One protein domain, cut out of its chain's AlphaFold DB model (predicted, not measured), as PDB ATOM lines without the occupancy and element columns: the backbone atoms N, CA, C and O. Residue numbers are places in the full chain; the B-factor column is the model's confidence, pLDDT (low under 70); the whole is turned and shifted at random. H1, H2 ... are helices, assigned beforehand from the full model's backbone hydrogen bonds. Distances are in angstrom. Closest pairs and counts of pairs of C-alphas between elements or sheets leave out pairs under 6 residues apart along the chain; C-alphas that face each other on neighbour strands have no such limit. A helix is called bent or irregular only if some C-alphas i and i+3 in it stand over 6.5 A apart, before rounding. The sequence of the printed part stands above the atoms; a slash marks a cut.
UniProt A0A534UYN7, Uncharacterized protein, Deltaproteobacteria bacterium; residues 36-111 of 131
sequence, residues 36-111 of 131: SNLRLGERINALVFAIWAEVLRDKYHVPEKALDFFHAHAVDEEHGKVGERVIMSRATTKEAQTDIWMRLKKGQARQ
ATOM      1  N   SER A  36      18.975  18.721   8.007       47.56
ATOM      2  CA  SER A  36      18.220  19.755   8.739       47.56
ATOM      3  C   SER A  36      17.503  20.748   7.810       47.56
ATOM      4  O   SER A  36      16.468  21.317   8.170       47.56
ATOM      5  N   ASN A  37      18.024  20.896   6.594       48.28
ATOM      6  CA  ASN A  37      17.431  21.610   5.469       48.28
ATOM      7  C   ASN A  37      16.044  21.072   5.087       48.28
ATOM      8  O   ASN A  37      15.154  21.889   4.907       48.28
ATOM      9  N   LEU A  38      15.794  19.755   5.119       48.06
ATOM     10  CA  LEU A  38      14.501  19.169   4.714       48.06
ATOM     11  C   LEU A  38      13.319  19.483   5.651       48.06
ATOM     12  O   LEU A  38      12.193  19.108   5.340       48.06
ATOM     13  N   ARG A  39      13.539  20.107   6.818       53.59
ATOM     14  CA  ARG A  39      12.452  20.399   7.775       53.59
ATOM     15  C   ARG A  39      12.338  21.874   8.139       53.59
ATOM     16  O   ARG A  39      11.249  22.433   8.071       53.59
ATOM     17  N   LEU A  40      13.440  22.469   8.598       50.69
ATOM     18  CA  LEU A  40      13.464  23.857   9.069       50.69
ATOM     19  C   LEU A  40      14.049  24.794   8.023       50.69
ATOM     20  O   LEU A  40      13.541  25.896   7.917       50.69
ATOM     21  N   GLY A  41      15.030  24.347   7.231       55.72
ATOM     22  CA  GLY A  41      15.574  25.137   6.124       55.72
ATOM     23  C   GLY A  41      14.477  25.567   5.158       55.72
ATOM     24  O   GLY A  41      14.231  26.756   5.045       55.72
ATOM     25  N   GLU A  42      13.734  24.624   4.577       63.47
ATOM     26  CA  GLU A  42      12.709  24.972   3.577       63.47
ATOM     27  C   GLU A  42      11.560  25.827   4.140       63.47
ATOM     28  O   GLU A  42      11.164  26.822   3.541       63.47
ATOM     29  N   ARG A  43      11.062  25.522   5.350       65.25
ATOM     30  CA  ARG A  43       9.985  26.323   5.971       65.25
ATOM     31  C   ARG A  43      10.452  27.707   6.421       65.25
ATOM     32  O   ARG A  43       9.662  28.644   6.418       65.25
ATOM     33  N   ILE A  44      11.707  27.836   6.849       68.31
ATOM     34  CA  ILE A  44      12.298  29.138   7.175       68.31
ATOM     35  C   ILE A  44      12.583  29.907   5.889       68.31
ATOM     36  O   ILE A  44      12.338  31.106   5.875       68.31
ATOM     37  N   ASN A  45      13.023  29.251   4.813       73.50
ATOM     38  CA  ASN A  45      13.226  29.888   3.512       73.50
ATOM     39  C   ASN A  45      11.919  30.517   3.014       73.50
ATOM     40  O   ASN A  45      11.944  31.674   2.609       73.50
ATOM     41  N   ALA A  46      10.777  29.835   3.172       73.81
ATOM     42  CA  ALA A  46       9.459  30.398   2.858       73.81
ATOM     43  C   ALA A  46       9.185  31.757   3.544       73.81
ATOM     44  O   ALA A  46       8.618  32.668   2.943       73.81
ATOM     45  N   LEU A  47       9.636  31.926   4.792       74.38
ATOM     46  CA  LEU A  47       9.496  33.175   5.553       74.38
ATOM     47  C   LEU A  47      10.592  34.197   5.224       74.38
ATOM     48  O   LEU A  47      10.318  35.370   4.984       74.38
ATOM     49  N   VAL A  48      11.850  33.762   5.253       78.19
ATOM     50  CA  VAL A  48      13.028  34.630   5.195       78.19
ATOM     51  C   VAL A  48      13.291  35.110   3.775       78.19
ATOM     52  O   VAL A  48      13.639  36.272   3.595       78.19
ATOM     53  N   PHE A  49      13.094  34.270   2.759       85.88
ATOM     54  CA  PHE A  49      13.412  34.645   1.382       85.88
ATOM     55  C   PHE A  49      12.432  35.672   0.821       85.88
ATOM     56  O   PHE A  49      12.850  36.511   0.031       85.88
ATOM     57  N   ALA A  50      11.174  35.676   1.270       84.00
ATOM     58  CA  ALA A  50      10.236  36.749   0.943       84.00
ATOM     59  C   ALA A  50      10.725  38.102   1.491       84.00
ATOM     60  O   ALA A  50      10.792  39.081   0.749       84.00
ATOM     61  N   ILE A  51      11.151  38.128   2.760       85.69
ATOM     62  CA  ILE A  51      11.706  39.326   3.410       85.69
ATOM     63  C   ILE A  51      13.002  39.765   2.716       85.69
ATOM     64  O   ILE A  51      13.213  40.949   2.470       85.69
ATOM     65  N   TRP A  52      13.885  38.824   2.380       87.94
ATOM     66  CA  TRP A  52      15.132  39.131   1.682       87.94
ATOM     67  C   TRP A  52      14.884  39.668   0.277       87.94
ATOM     68  O   TRP A  52      15.503  40.662  -0.084       87.94
ATOM     69  N   ALA A  53      13.972  39.072  -0.495       88.38
ATOM     70  CA  ALA A  53      13.615  39.569  -1.821       88.38
ATOM     71  C   ALA A  53      13.073  41.003  -1.754       88.38
ATOM     72  O   ALA A  53      13.506  41.853  -2.529       88.38
ATOM     73  N   GLU A  54      12.198  41.294  -0.784       88.62
ATOM     74  CA  GLU A  54      11.689  42.646  -0.528       88.62
ATOM     75  C   GLU A  54      12.826  43.628  -0.216       88.62
ATOM     76  O   GLU A  54      12.961  44.654  -0.880       88.62
ATOM     77  N   VAL A  55      13.704  43.294   0.735       88.75
ATOM     78  CA  VAL A  55      14.825  44.165   1.122       88.75
ATOM     79  C   VAL A  55      15.818  44.368  -0.028       88.75
ATOM     80  O   VAL A  55      16.272  45.493  -0.250       88.75
ATOM     81  N   LEU A  56      16.158  43.311  -0.771       90.38
ATOM     82  CA  LEU A  56      17.069  43.371  -1.921       90.38
ATOM     83  C   LEU A  56      16.500  44.241  -3.046       90.38
ATOM     84  O   LEU A  56      17.238  45.027  -3.644       90.38
ATOM     85  N   ARG A  57      15.193  44.150  -3.304       91.75
ATOM     86  CA  ARG A  57      14.497  45.004  -4.268       91.75
ATOM     87  C   ARG A  57      14.479  46.462  -3.808       91.75
ATOM     88  O   ARG A  57      14.905  47.350  -4.546       91.75
ATOM     89  N   ASP A  58      14.013  46.712  -2.588       91.19
ATOM     90  CA  ASP A  58      13.647  48.061  -2.154       91.19
ATOM     91  C   ASP A  58      14.860  48.886  -1.711       91.19
ATOM     92  O   ASP A  58      14.919  50.084  -1.987       91.19
ATOM     93  N   LYS A  59      15.854  48.258  -1.063       91.25
ATOM     94  CA  LYS A  59      17.056  48.955  -0.570       91.25
ATOM     95  C   LYS A  59      18.246  48.887  -1.516       91.25
ATOM     96  O   LYS A  59      19.026  49.831  -1.566       91.25
ATOM     97  N   TYR A  60      18.411  47.768  -2.219       86.31
ATOM     98  CA  TYR A  60      19.591  47.518  -3.053       86.31
ATOM     99  C   TYR A  60      19.281  47.549  -4.553       86.31
ATOM    100  O   TYR A  60      20.194  47.387  -5.362       86.31
ATOM    101  N   HIS A  61      18.018  47.779  -4.931       90.81
ATOM    102  CA  HIS A  61      17.560  47.896  -6.318       90.81
ATOM    103  C   HIS A  61      17.973  46.708  -7.195       90.81
ATOM    104  O   HIS A  61      18.257  46.855  -8.387       90.81
ATOM    105  N   VAL A  62      18.020  45.514  -6.593       88.94
ATOM    106  CA  VAL A  62      18.336  44.278  -7.307       88.94
ATOM    107  C   VAL A  62      17.244  44.016  -8.354       88.94
ATOM    108  O   VAL A  62      16.061  44.084  -8.017       88.94
ATOM    109  N   PRO A  63      17.598  43.719  -9.622       90.00
ATOM    110  CA  PRO A  63      16.608  43.449 -10.663       90.00
ATOM    111  C   PRO A  63      15.733  42.240 -10.330       90.00
ATOM    112  O   PRO A  63      16.257  41.213  -9.908       90.00
ATOM    113  N   GLU A  64      14.436  42.315 -10.643       87.50
ATOM    114  CA  GLU A  64      13.444  41.273 -10.318       87.50
ATOM    115  C   GLU A  64      13.883  39.864 -10.750       87.50
ATOM    116  O   GLU A  64      13.807  38.913  -9.984       87.50
ATOM    117  N   LYS A  65      14.471  39.739 -11.945       89.69
ATOM    118  CA  LYS A  65      14.977  38.460 -12.470       89.69
ATOM    119  C   LYS A  65      16.070  37.823 -11.595       89.69
ATOM    120  O   LYS A  65      16.234  36.609 -11.585       89.69
ATOM    121  N   ALA A  66      16.865  38.623 -10.887       86.75
ATOM    122  CA  ALA A  66      17.870  38.106  -9.956       86.75
ATOM    123  C   ALA A  66      17.247  37.638  -8.627       86.75
ATOM    124  O   ALA A  66      17.924  36.970  -7.846       86.75
ATOM    125  N   LEU A  67      15.969  37.950  -8.389       89.75
ATOM    126  CA  LEU A  67      15.210  37.533  -7.214       89.75
ATOM    127  C   LEU A  67      14.440  36.220  -7.425       89.75
ATOM    128  O   LEU A  67      13.933  35.663  -6.452       89.75
ATOM    129  N   ASP A  68      14.412  35.679  -8.651       89.88
ATOM    130  CA  ASP A  68      13.705  34.436  -9.011       89.88
ATOM    131  C   ASP A  68      14.029  33.272  -8.057       89.88
ATOM    132  O   ASP A  68      13.141  32.510  -7.676       89.88
ATOM    133  N   PHE A  69      15.287  33.157  -7.613       85.19
ATOM    134  CA  PHE A  69      15.698  32.145  -6.636       85.19
ATOM    135  C   PHE A  69      14.945  32.283  -5.304       85.19
ATOM    136  O   PHE A  69      14.457  31.286  -4.767       85.19
ATOM    137  N   PHE A  70      14.825  33.507  -4.781       86.12
ATOM    138  CA  PHE A  70      14.146  33.775  -3.516       86.12
ATOM    139  C   PHE A  70      12.642  33.543  -3.641       86.12
ATOM    140  O   PHE A  70      12.057  32.885  -2.785       86.12
ATOM    141  N   HIS A  71      12.028  34.000  -4.734       85.88
ATOM    142  CA  HIS A  71      10.600  33.799  -4.987       85.88
ATOM    143  C   HIS A  71      10.230  32.326  -5.158       85.88
ATOM    144  O   HIS A  71       9.214  31.892  -4.619       85.88
ATOM    145  N   ALA A  72      11.063  31.543  -5.850       82.81
ATOM    146  CA  ALA A  72      10.819  30.118  -6.051       82.81
ATOM    147  C   ALA A  72      10.780  29.338  -4.725       82.81
ATOM    148  O   ALA A  72       9.916  28.486  -4.544       82.81
ATOM    149  N   HIS A  73      11.670  29.658  -3.782       77.81
ATOM    150  CA  HIS A  73      11.721  28.979  -2.482       77.81
ATOM    151  C   HIS A  73      10.807  29.631  -1.428       77.81
ATOM    152  O   HIS A  73      10.513  29.008  -0.412       77.81
ATOM    153  N   ALA A  74      10.313  30.855  -1.663       71.19
ATOM    154  CA  ALA A  74       9.352  31.521  -0.781       71.19
ATOM    155  C   ALA A  74       7.999  30.779  -0.703       71.19
ATOM    156  O   ALA A  74       7.268  30.912   0.275       71.19
ATOM    157  N   VAL A  75       7.665  29.996  -1.733       68.88
ATOM    158  CA  VAL A  75       6.375  29.294  -1.879       68.88
ATOM    159  C   VAL A  75       6.479  27.775  -1.706       68.88
ATOM    160  O   VAL A  75       5.490  27.059  -1.871       68.88
ATOM    161  N   ASP A  76       7.664  27.260  -1.379       65.19
ATOM    162  CA  ASP A  76       7.948  25.826  -1.373       65.19
ATOM    163  C   ASP A  76       7.689  25.169  -0.006       65.19
ATOM    164  O   ASP A  76       8.589  24.791   0.746       65.19
ATOM    165  N   GLU A  77       6.408  25.030   0.342       60.19
ATOM    166  CA  GLU A  77       5.994  24.329   1.565       60.19
ATOM    167  C   GLU A  77       6.073  22.792   1.443       60.19
ATOM    168  O   GLU A  77       6.095  22.078   2.454       60.19
ATOM    169  N   GLU A  78       6.100  22.255   0.218       61.00
ATOM    170  CA  GLU A  78       5.992  20.817  -0.058       61.00
ATOM    171  C   GLU A  78       7.281  20.052   0.271       61.00
ATOM    172  O   GLU A  78       7.207  18.942   0.816       61.00
ATOM    173  N   HIS A  79       8.466  20.636   0.052       61.78
ATOM    174  CA  HIS A  79       9.719  19.979   0.450       61.78
ATOM    175  C   HIS A  79       9.807  19.750   1.970       61.78
ATOM    176  O   HIS A  79      10.302  18.706   2.412       61.78
ATOM    177  N   GLY A  80       9.213  20.640   2.777       61.31
ATOM    178  CA  GLY A  80       9.107  20.472   4.229       61.31
ATOM    179  C   GLY A  80       8.310  19.228   4.656       61.31
ATOM    180  O   GLY A  80       8.624  18.603   5.677       61.31
ATOM    181  N   LYS A  81       7.314  18.809   3.860       68.25
ATOM    182  CA  LYS A  81       6.446  17.650   4.160       68.25
ATOM    183  C   LYS A  81       7.165  16.315   3.984       68.25
ATOM    184  O   LYS A  81       6.880  15.352   4.699       68.25
ATOM    185  N   VAL A  82       8.111  16.226   3.046       69.31
ATOM    186  CA  VAL A  82       8.935  15.019   2.870       69.31
ATOM    187  C   VAL A  82       9.812  14.803   4.102       69.31
ATOM    188  O   VAL A  82       9.809  13.703   4.661       69.31
ATOM    189  N   GLY A  83      10.496  15.851   4.572       68.31
ATOM    190  CA  GLY A  83      11.320  15.779   5.778       68.31
ATOM    191  C   GLY A  83      10.511  15.405   7.018       68.31
ATOM    192  O   GLY A  83      10.929  14.550   7.800       68.31
ATOM    193  N   GLU A  84       9.317  15.979   7.166       72.62
ATOM    194  CA  GLU A  84       8.400  15.638   8.253       72.62
ATOM    195  C   GLU A  84       8.005  14.154   8.248       72.62
ATOM    196  O   GLU A  84       8.170  13.484   9.269       72.62
ATOM    197  N   ARG A  85       7.567  13.603   7.106       74.81
ATOM    198  CA  ARG A  85       7.180  12.181   7.005       74.81
ATOM    199  C   ARG A  85       8.313  11.238   7.400       74.81
ATOM    200  O   ARG A  85       8.093  10.286   8.148       74.81
ATOM    201  N   VAL A  86       9.534  11.508   6.940       73.25
ATOM    202  CA  VAL A  86      10.694  10.667   7.263       73.25
ATOM    203  C   VAL A  86      11.029  10.750   8.756       73.25
ATOM    204  O   VAL A  86      11.302   9.716   9.366       73.25
ATOM    205  N   ILE A  87      10.955  11.935   9.377       73.44
ATOM    206  CA  ILE A  87      11.175  12.092  10.825       73.44
ATOM    207  C   ILE A  87      10.136  11.299  11.607       73.44
ATOM    208  O   ILE A  87      10.502  10.497  12.465       73.44
ATOM    209  N   MET A  88       8.854  11.487  11.289       78.88
ATOM    210  CA  MET A  88       7.759  10.824  11.998       78.88
ATOM    211  C   MET A  88       7.850   9.299  11.884       78.88
ATOM    212  O   MET A  88       7.587   8.603  12.857       78.88
ATOM    213  N   SER A  89       8.319   8.775  10.745       77.75
ATOM    214  CA  SER A  89       8.538   7.331  10.565       77.75
ATOM    215  C   SER A  89       9.690   6.750  11.401       77.75
ATOM    216  O   SER A  89       9.755   5.537  11.590       77.75
ATOM    217  N   ARG A  90      10.609   7.588  11.899       74.56
ATOM    218  CA  ARG A  90      11.839   7.161  12.596       74.56
ATOM    219  C   ARG A  90      11.904   7.548  14.060       74.56
ATOM    220  O   ARG A  90      12.632   6.919  14.818       74.56
ATOM    221  N   ALA A  91      11.152   8.559  14.469       79.94
ATOM    222  CA  ALA A  91      11.065   9.036  15.843       79.94
ATOM    223  C   ALA A  91      10.214   8.102  16.736       79.94
ATOM    224  O   ALA A  91       9.411   8.567  17.544       79.94
ATOM    225  N   THR A  92      10.367   6.783  16.576       85.81
ATOM    226  CA  THR A  92       9.536   5.755  17.223       85.81
ATOM    227  C   THR A  92      10.012   5.382  18.626       85.81
ATOM    228  O   THR A  92       9.253   4.784  19.384       85.81
ATOM    229  N   THR A  93      11.237   5.762  19.004       85.19
ATOM    230  CA  THR A  93      11.783   5.586  20.359       85.19
ATOM    231  C   THR A  93      12.314   6.900  20.922       85.19
ATOM    232  O   THR A  93      12.616   7.837  20.176       85.19
ATOM    233  N   LYS A  94      12.465   6.973  22.250       88.44
ATOM    234  CA  LYS A  94      13.030   8.146  22.935       88.44
ATOM    235  C   LYS A  94      14.471   8.415  22.494       88.44
ATOM    236  O   LYS A  94      14.862   9.569  22.327       88.44
ATOM    237  N   GLU A  95      15.255   7.365  22.277       84.50
ATOM    238  CA  GLU A  95      16.637   7.448  21.801       84.50
ATOM    239  C   GLU A  95      16.683   8.043  20.390       84.50
ATOM    240  O   GLU A  95      17.440   8.981  20.143       84.50
ATOM    241  N   ALA A  96      15.815   7.570  19.486       76.94
ATOM    242  CA  ALA A  96      15.724   8.090  18.124       76.94
ATOM    243  C   ALA A  96      15.238   9.549  18.097       76.94
ATOM    244  O   ALA A  96      15.792  10.376  17.374       76.94
ATOM    245  N   GLN A  97      14.247   9.899  18.925       81.44
ATOM    246  CA  GLN A  97      13.792  11.282  19.099       81.44
ATOM    247  C   GLN A  97      14.920  12.192  19.594       81.44
ATOM    248  O   GLN A  97      15.107  13.290  19.067       81.44
ATOM    249  N   THR A  98      15.694  11.724  20.576       83.31
ATOM    250  CA  THR A  98      16.820  12.474  21.144       83.31
ATOM    251  C   THR A  98      17.921  12.680  20.107       83.31
ATOM    252  O   THR A  98      18.413  13.799  19.969       83.31
ATOM    253  N   ASP A  99      18.279  11.654  19.330       78.31
ATOM    254  CA  ASP A  99      19.283  11.787  18.266       78.31
ATOM    255  C   ASP A  99      18.835  12.789  17.189       78.31
ATOM    256  O   ASP A  99      19.582  13.707  16.839       78.31
ATOM    257  N   ILE A 100      17.584  12.691  16.726       75.81
ATOM    258  CA  ILE A 100      17.004  13.632  15.754       75.81
ATOM    259  C   ILE A 100      17.023  15.069  16.304       75.81
ATOM    260  O   ILE A 100      17.410  16.000  15.594       75.81
ATOM    261  N   TRP A 101      16.652  15.260  17.571       79.12
ATOM    262  CA  TRP A 101      16.663  16.570  18.223       79.12
ATOM    263  C   TRP A 101      18.072  17.163  18.335       79.12
ATOM    264  O   TRP A 101      18.295  18.324  17.983       79.12
ATOM    265  N   MET A 102      19.044  16.367  18.780       80.38
ATOM    266  CA  MET A 102      20.430  16.817  18.921       80.38
ATOM    267  C   MET A 102      21.046  17.182  17.571       80.38
ATOM    268  O   MET A 102      21.766  18.178  17.468       80.38
ATOM    269  N   ARG A 103      20.732  16.422  16.515       74.75
ATOM    270  CA  ARG A 103      21.136  16.757  15.143       74.75
ATOM    271  C   ARG A 103      20.537  18.077  14.686       74.75
ATOM    272  O   ARG A 103      21.264  18.897  14.130       74.75
ATOM    273  N   LEU A 104      19.258  18.315  14.974       74.75
ATOM    274  CA  LEU A 104      18.615  19.578  14.632       74.75
ATOM    275  C   LEU A 104      19.312  20.767  15.301       74.75
ATOM    276  O   LEU A 104      19.629  21.748  14.630       74.75
ATOM    277  N   LYS A 105      19.595  20.673  16.605       77.69
ATOM    278  CA  LYS A 105      20.267  21.748  17.348       77.69
ATOM    279  C   LYS A 105      21.673  22.033  16.834       77.69
ATOM    280  O   LYS A 105      22.037  23.197  16.687       77.69
ATOM    281  N   LYS A 106      22.431  20.991  16.485       75.81
ATOM    282  CA  LYS A 106      23.739  21.149  15.832       75.81
ATOM    283  C   LYS A 106      23.614  21.827  14.465       75.81
ATOM    284  O   LYS A 106      24.411  22.707  14.169       75.81
ATOM    285  N   GLY A 107      22.612  21.461  13.662       73.62
ATOM    286  CA  GLY A 107      22.341  22.110  12.374       73.62
ATOM    287  C   GLY A 107      22.039  23.606  12.514       73.62
ATOM    288  O   GLY A 107      22.622  24.413  11.798       73.62
ATOM    289  N   GLN A 108      21.205  23.987  13.488       74.38
ATOM    290  CA  GLN A 108      20.902  25.396  13.782       74.38
ATOM    291  C   GLN A 108      22.151  26.182  14.210       74.38
ATOM    292  O   GLN A 108      22.401  27.265  13.691       74.38
ATOM    293  N   ALA A 109      22.963  25.624  15.113       76.19
ATOM    294  CA  ALA A 109      24.201  26.266  15.558       76.19
ATOM    295  C   ALA A 109      25.197  26.482  14.402       76.19
ATOM    296  O   ALA A 109      25.886  27.492  14.358       76.19
ATOM    297  N   ARG A 110      25.253  25.560  13.436       73.25
ATOM    298  CA  ARG A 110      26.113  25.707  12.251       73.25
ATOM    299  C   ARG A 110      25.636  26.790  11.298       73.25
ATOM    300  O   ARG A 110      26.461  27.546  10.800       73.25
ATOM    301  N   GLN A 111      24.326  26.868  11.050       73.81
ATOM    302  CA  GLN A 111      23.764  27.962  10.255       73.81
ATOM    303  C   GLN A 111      24.124  29.312  10.874       73.81
ATOM    304  O   GLN A 111      24.521  30.216  10.151       73.81
TER     305      GLN A 111
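Overview. This is residues 36 to 111 of the 131 residues of an uncharacterized protein of Deltaproteobacteria bacterium (UniProt A0A534UYN7). Two helical hairpins follow one another end to end, H1 with H2, then H3 with H4, the second an open V. The printed part has 76 residues with four named helices, in that order, and no named strand: all helix. It is a loose rod, radius of gyration of the C-alphas 15.8 A, spanning 50 by 24 by 13 A.

Arrangement. H1, residues 41 to 60, touches H2, residues 64 to 74, at a shallow tilt of 24 degrees, opposite ways; the closest C-alphas, of Ala 46 and Ala 74, are 3.8 A apart. H1 and H3, residues 78 to 90, only just touch, only at their ends, closest at C-alphas 42 and 80, 5.8 A. H3 only just touches H4, residues 94 to 111, closest at C-alphas 90 and 96, 6.8 A. H4 is apart from H1 and H2. O i to N i+4 pairs are within hydrogen-bond range throughout H4, and in 13 of 16 in H1, 4 of 7 in H2 and 7 of 9 in H3.

Along the chain. H1 begins at C-alpha 41 (15.574, 25.137, 6.124) and spans 24.5 A, with a kink of 40 degrees near residue 48. H2, 14.2 A, is irregular: C-alphas 66 and 69 are 7.2 A apart. H3 spans 19.5 A; H4, 25.9 A, ends at C-alpha 111 (23.764, 27.962, 10.255).

Size, cuts and confidence. The C-alphas farthest apart, of His 61 and Thr 93, stand 50.4 A apart. The printed part has no cut, and its three links are tight. Residues 36 to 44 and 75 to 83 have pLDDT under 70.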